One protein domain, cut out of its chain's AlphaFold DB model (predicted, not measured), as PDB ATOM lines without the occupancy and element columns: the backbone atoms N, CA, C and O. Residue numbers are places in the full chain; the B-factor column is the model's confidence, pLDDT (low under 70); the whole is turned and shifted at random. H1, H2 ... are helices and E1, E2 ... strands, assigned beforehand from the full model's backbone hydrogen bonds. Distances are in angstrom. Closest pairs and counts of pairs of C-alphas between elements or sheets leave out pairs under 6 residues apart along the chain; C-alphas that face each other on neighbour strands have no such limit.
ATOM      1  N   GLU A   7     361.190 258.016 390.612       96.62
ATOM      2  CA  GLU A   7     360.267 256.914 390.392       96.62
ATOM      3  C   GLU A   7     358.934 257.445 389.853       96.62
ATOM      4  O   GLU A   7     358.474 256.977 388.815       96.62
ATOM      5  N   GLU A   8     358.386 258.499 390.462       97.00
ATOM      6  CA  GLU A   8     357.166 259.155 389.970       97.00
ATOM      7  C   GLU A   8     357.383 259.823 388.605       97.00
ATOM      8  O   GLU A   8     356.528 259.738 387.728       97.00
ATOM      9  N   LEU A   9     358.540 260.461 388.373       96.25
ATOM     10  CA  LEU A   9     358.873 260.998 387.048       96.25
ATOM     11  C   LEU A   9     358.916 259.893 385.988       96.25
ATOM     12  O   LEU A   9     358.458 260.107 384.865       96.25
ATOM     13  N   PHE A  10     359.457 258.721 386.323       97.00
ATOM     14  CA  PHE A  10     359.453 257.568 385.428       97.00
ATOM     15  C   PHE A  10     358.034 257.041 385.190       97.00
ATOM     16  O   PHE A  10     357.692 256.766 384.046       97.00
ATOM     17  N   GLU A  11     357.197 256.959 386.222       96.88
ATOM     18  CA  GLU A  11     355.808 256.507 386.100       96.88
ATOM     19  C   GLU A  11     354.972 257.437 385.209       96.88
ATOM     20  O   GLU A  11     354.253 256.973 384.326       96.88
ATOM     21  N   VAL A  12     355.121 258.754 385.379       95.06
ATOM     22  CA  VAL A  12     354.363 259.754 384.610       95.06
ATOM     23  C   VAL A  12     354.848 259.865 383.165       95.06
ATOM     24  O   VAL A  12     354.047 260.085 382.261       95.06
ATOM     25  N   THR A  13     356.157 259.747 382.924       96.31
ATOM     26  CA  THR A  13     356.728 259.997 381.587       96.31
ATOM     27  C   THR A  13     357.032 258.727 380.795       96.31
ATOM     28  O   THR A  13     357.109 258.791 379.572       96.31
ATOM     29  N   GLY A  14     357.251 257.591 381.459       97.00
ATOM     30  CA  GLY A  14     357.754 256.349 380.863       97.00
ATOM     31  C   GLY A  14     359.251 256.361 380.523       97.00
ATOM     32  O   GLY A  14     359.764 255.384 379.979       97.00
ATOM     33  N   TYR A  15     359.976 257.442 380.832       96.81
ATOM     34  CA  TYR A  15     361.378 257.613 380.444       96.81
ATOM     35  C   TYR A  15     362.297 257.713 381.656       96.81
ATOM     36  O   TYR A  15     361.986 258.375 382.640       96.81
ATOM     37  N   GLN A  16     363.479 257.099 381.565       95.00
ATOM     38  CA  GLN A  16     364.546 257.251 382.565       95.00
ATOM     39  C   GLN A  16     365.479 258.430 382.254       95.00
ATOM     40  O   GLN A  16     366.157 258.940 383.141       95.00
ATOM     41  N   ILE A  17     365.541 258.852 380.986       96.38
ATOM     42  CA  ILE A  17     366.467 259.884 380.516       96.38
ATOM     43  C   ILE A  17     365.856 261.273 380.779       96.38
ATOM     44  O   ILE A  17     364.831 261.594 380.171       96.38
ATOM     45  N   PRO A  18     366.487 262.138 381.600       96.19
ATOM     46  CA  PRO A  18     365.926 263.430 382.008       96.19
ATOM     47  C   PRO A  18     365.521 264.347 380.847       96.19
ATOM     48  O   PRO A  18     364.523 265.057 380.927       96.19
ATOM     49  N   SER A  19     366.275 264.349 379.745       95.88
ATOM     50  CA  SER A  19     365.949 265.179 378.579       95.88
ATOM     51  C   SER A  19     364.668 264.718 377.878       95.88
ATOM     52  O   SER A  19     363.904 265.550 377.393       95.88
ATOM     53  N   GLN A  20     364.403 263.408 377.864       97.31
ATOM     54  CA  GLN A  20     363.171 262.840 377.317       97.31
ATOM     55  C   GLN A  20     361.989 263.084 378.258       97.31
ATOM     56  O   GLN A  20     360.937 263.511 377.790       97.31
ATOM     57  N   GLN A  21     362.195 262.913 379.572       97.06
ATOM     58  CA  GLN A  21     361.202 263.258 380.596       97.06
ATOM     59  C   GLN A  21     360.737 264.711 380.441       97.06
ATOM     60  O   GLN A  21     359.544 264.985 380.362       97.06
ATOM     61  N   TYR A  22     361.688 265.645 380.337       96.25
ATOM     62  CA  TYR A  22     361.388 267.063 380.161       96.25
ATOM     63  C   TYR A  22     360.618 267.337 378.872       96.25
ATOM     64  O   TYR A  22     359.604 268.026 378.913       96.25
ATOM     65  N   ARG A  23     361.068 266.773 377.742       95.75
ATOM     66  CA  ARG A  23     360.410 266.976 376.447       95.75
ATOM     67  C   ARG A  23     358.944 266.544 376.486       95.75
ATOM     68  O   ARG A  23     358.084 267.332 376.128       95.75
ATOM     69  N   VAL A  24     358.660 265.350 377.000       95.75
ATOM     70  CA  VAL A  24     357.288 264.814 377.074       95.75
ATOM     71  C   VAL A  24     356.387 265.664 377.966       95.75
ATOM     72  O   VAL A  24     355.234 265.901 377.611       95.75
ATOM     73  N   LEU A  25     356.904 266.151 379.099       94.56
ATOM     74  CA  LEU A  25     356.144 267.028 379.990       94.56
ATOM     75  C   LEU A  25     355.781 268.345 379.289       94.56
ATOM     76  O   LEU A  25     354.616 268.731 379.296       94.56
ATOM     77  N   ILE A  26     356.745 268.988 378.622       94.31
ATOM     78  CA  ILE A  26     356.507 270.237 377.882       94.31
ATOM     79  C   ILE A  26     355.554 270.023 376.701       94.31
ATOM     80  O   ILE A  26     354.611 270.798 376.544       94.31
ATOM     81  N   ASP A  27     355.748 268.956 375.920       92.62
ATOM     82  CA  ASP A  27     354.888 268.607 374.780       92.62
ATOM     83  C   ASP A  27     353.438 268.339 375.224       92.62
ATOM     84  O   ASP A  27     352.496 268.601 374.479       92.62
ATOM     85  N   SER A  28     353.252 267.876 376.465       92.06
ATOM     86  CA  SER A  28     351.938 267.644 377.085       92.06
ATOM     87  C   SER A  28     351.352 268.886 377.776       92.06
ATOM     88  O   SER A  28     350.307 268.792 378.417       92.06
ATOM     89  N   GLY A  29     352.018 270.045 377.701       91.44
ATOM     90  CA  GLY A  29     351.585 271.282 378.366       91.44
ATOM     91  C   GLY A  29     351.816 271.301 379.884       91.44
ATOM     92  O   GLY A  29     351.352 272.209 380.578       91.44
ATOM     93  N   VAL A  30     352.543 270.319 380.423       93.62
ATOM     94  CA  VAL A  30     352.884 270.247 381.845       93.62
ATOM     95  C   VAL A  30     354.061 271.169 382.132       93.62
ATOM     96  O   VAL A  30     355.113 271.101 381.493       93.62
ATOM     97  N   PHE A  31     353.915 272.016 383.152       93.44
ATOM     98  CA  PHE A  31     355.024 272.838 383.613       93.44
ATOM     99  C   PHE A  31     356.138 271.956 384.192       93.44
ATOM    100  O   PHE A  31     355.951 271.222 385.168       93.44
ATOM    101  N   ALA A  32     357.326 272.061 383.607       94.69
ATOM    102  CA  ALA A  32     358.523 271.378 384.064       94.69
ATOM    103  C   ALA A  32     359.746 272.281 383.889       94.69
ATOM    104  O   ALA A  32     359.781 273.151 383.018       94.69
ATOM    105  N   ILE A  33     360.774 272.058 384.705       95.12
ATOM    106  CA  ILE A  33     362.056 272.766 384.621       95.12
ATOM    107  C   ILE A  33     363.172 271.740 384.460       95.12
ATOM    108  O   ILE A  33     363.313 270.838 385.288       95.12
ATOM    109  N   PHE A  34     364.007 271.909 383.436       96.12
ATOM    110  CA  PHE A  34     365.224 271.119 383.268       96.12
ATOM    111  C   PHE A  34     366.398 271.754 384.024       96.12
ATOM    112  O   PHE A  34     366.865 272.846 383.686       96.12
ATOM    113  N   LYS A  35     366.915 271.065 385.041       94.94
ATOM    114  CA  LYS A  35     368.069 271.499 385.836       94.94
ATOM    115  C   LYS A  35     369.354 270.950 385.222       94.94
ATOM    116  O   LYS A  35     369.771 269.835 385.528       94.94
ATOM    117  N   LYS A  36     370.010 271.759 384.383       92.12
ATOM    118  CA  LYS A  36     371.282 271.392 383.729       92.12
ATOM    119  C   LYS A  36     372.390 270.946 384.705       92.12
ATOM    120  O   LYS A  36     373.005 269.928 384.414       92.12
ATOM    121  N   PRO A  37     372.636 271.615 385.855       93.62
ATOM    122  CA  PRO A  37     373.743 271.240 386.747       93.62
ATOM    123  C   PRO A  37     373.597 269.847 387.368       93.62
ATOM    124  O   PRO A  37     374.584 269.155 387.575       93.62
ATOM    125  N   THR A  38     372.364 269.435 387.663       92.50
ATOM    126  CA  THR A  38     372.055 268.143 388.297       92.50
ATOM    127  C   THR A  38     371.560 267.097 387.305       92.50
ATOM    128  O   THR A  38     371.242 265.984 387.715       92.50
ATOM    129  N   ASN A  39     371.458 267.461 386.022       93.62
ATOM    130  CA  ASN A  39     370.851 266.663 384.962       93.62
ATOM    131  C   ASN A  39     369.516 266.029 385.402       93.62
ATOM    132  O   ASN A  39     369.350 264.813 385.359       93.62
ATOM    133  N   SER A  40     368.585 266.844 385.905       94.12
ATOM    134  CA  SER A  40     367.300 266.366 386.432       94.12
ATOM    135  C   SER A  40     366.129 267.250 386.017       94.12
ATOM    136  O   SER A  40     366.307 268.409 385.638       94.12
ATOM    137  N   VAL A  41     364.920 266.702 386.100       96.69
ATOM    138  CA  VAL A  41     363.677 267.431 385.838       96.69
ATOM    139  C   VAL A  41     362.997 267.760 387.156       96.69
ATOM    140  O   VAL A  41     362.983 266.952 388.079       96.69
ATOM    141  N   PHE A  42     362.449 268.963 387.253       95.88
ATOM    142  CA  PHE A  42     361.589 269.367 388.353       95.88
ATOM    143  C   PHE A  42     360.170 269.583 387.839       95.88
ATOM    144  O   PHE A  42     359.950 270.376 386.924       95.88
ATOM    145  N   THR A  43     359.218 268.903 388.465       95.75
ATOM    146  CA  THR A  43     357.784 269.151 388.328       95.75
ATOM    147  C   THR A  43     357.073 268.704 389.610       95.75
ATOM    148  O   THR A  43     357.715 268.172 390.519       95.75
ATOM    149  N   THR A  44     355.775 268.965 389.718       96.69
ATOM    150  CA  THR A  44     354.941 268.603 390.874       96.69
ATOM    151  C   THR A  44     353.661 267.936 390.378       96.69
ATOM    152  O   THR A  44     353.240 268.177 389.244       96.69
ATOM    153  N   TRP A  45     352.998 267.147 391.229       95.50
ATOM    154  CA  TRP A  45     351.721 266.518 390.868       95.50
ATOM    155  C   TRP A  45     350.660 267.546 390.479       95.50
ATOM    156  O   TRP A  45     349.844 267.298 389.600       95.50
ATOM    157  N   HIS A  46     350.707 268.740 391.073       94.38
ATOM    158  CA  HIS A  46     349.808 269.824 390.704       94.38
ATOM    159  C   HIS A  46     349.975 270.242 389.236       94.38
ATOM    160  O   HIS A  46     348.966 270.386 388.553       94.38
ATOM    161  N   HIS A  47     351.214 270.377 388.740       93.69
ATOM    162  CA  HIS A  47     351.473 270.707 387.332       93.69
ATOM    163  C   HIS A  47     351.022 269.594 386.380       93.69
ATOM    164  O   HIS A  47     350.554 269.889 385.286       93.69
ATOM    165  N   VAL A  48     351.163 268.328 386.792       93.75
ATOM    166  CA  VAL A  48     350.736 267.162 385.997       93.75
ATOM    167  C   VAL A  48     349.211 267.096 385.895       93.75
ATOM    168  O   VAL A  48     348.679 266.838 384.822       93.75
ATOM    169  N   LEU A  49     348.502 267.357 386.998       93.44
ATOM    170  CA  LEU A  49     347.035 267.324 387.049       93.44
ATOM    171  C   LEU A  49     346.374 268.565 386.429       93.44
ATOM    172  O   LEU A  49     345.205 268.512 386.060       93.44
ATOM    173  N   HIS A  50     347.112 269.671 386.314       92.12
ATOM    174  CA  HIS A  50     346.636 270.930 385.742       92.12
ATOM    175  C   HIS A  50     347.606 271.408 384.649       92.12
ATOM    176  O   HIS A  50     348.288 272.422 384.834       92.12
TER     177      HIS A  50
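What this domain is: This is residues 7 to 50 of the 74 residues of the protein "DUF4224 domain-containing protein" of Photobacterium galatheae (UniProt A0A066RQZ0). A small two-stranded hairpin, E1 and E2, has helix H2 packed on it; H1 packs on H2 at a steep tilt, and short H3 lies past the end of E2, far from the hairpin's turn. The printed part has 44 residues, in the order H1, H2, E1, E2, H3; the sheet is antiparallel and the class mixed. It is compact, with a radius of gyration of the C-alphas of 9.3 A, and spans 27 by 17 by 17 A.

Where its parts are: E1 is residues 33 to 35, 6.3 A, and E2 residues 40 to 42, 6.7 A. H2 is residues 18 to 27, 14.2 A. H1, residues 7 to 13, 10.0 A, begins at C-alpha 7 (360.267, 256.914, 390.392). H3, residues 45 to 49, 6.1 A, ends at C-alpha 49 (347.035, 267.324, 387.049).

How they stand to each other: In the hairpin, N 35 and O 40 are 2.8 A apart, within hydrogen-bond range. The closest C-alphas of H2 and E2 are Pro 18 and Ser 40, 5.5 A. H1 and H2 touch, closest at C-alphas Thr 13 and Gln 21, 5.6 A, at a steep tilt of 44 degrees, the same way. H3 and H2 are only just apart, at 8.1 A. In H1, H2 and H3 every O i to N i+4 pair is within hydrogen-bond range.

The domain as a whole: The C-alphas of Pro 37 and His 50 are farthest apart, 27.1 A. The printed part has no cut, its four links are tight, and no printed residue is under 70 in pLDDT.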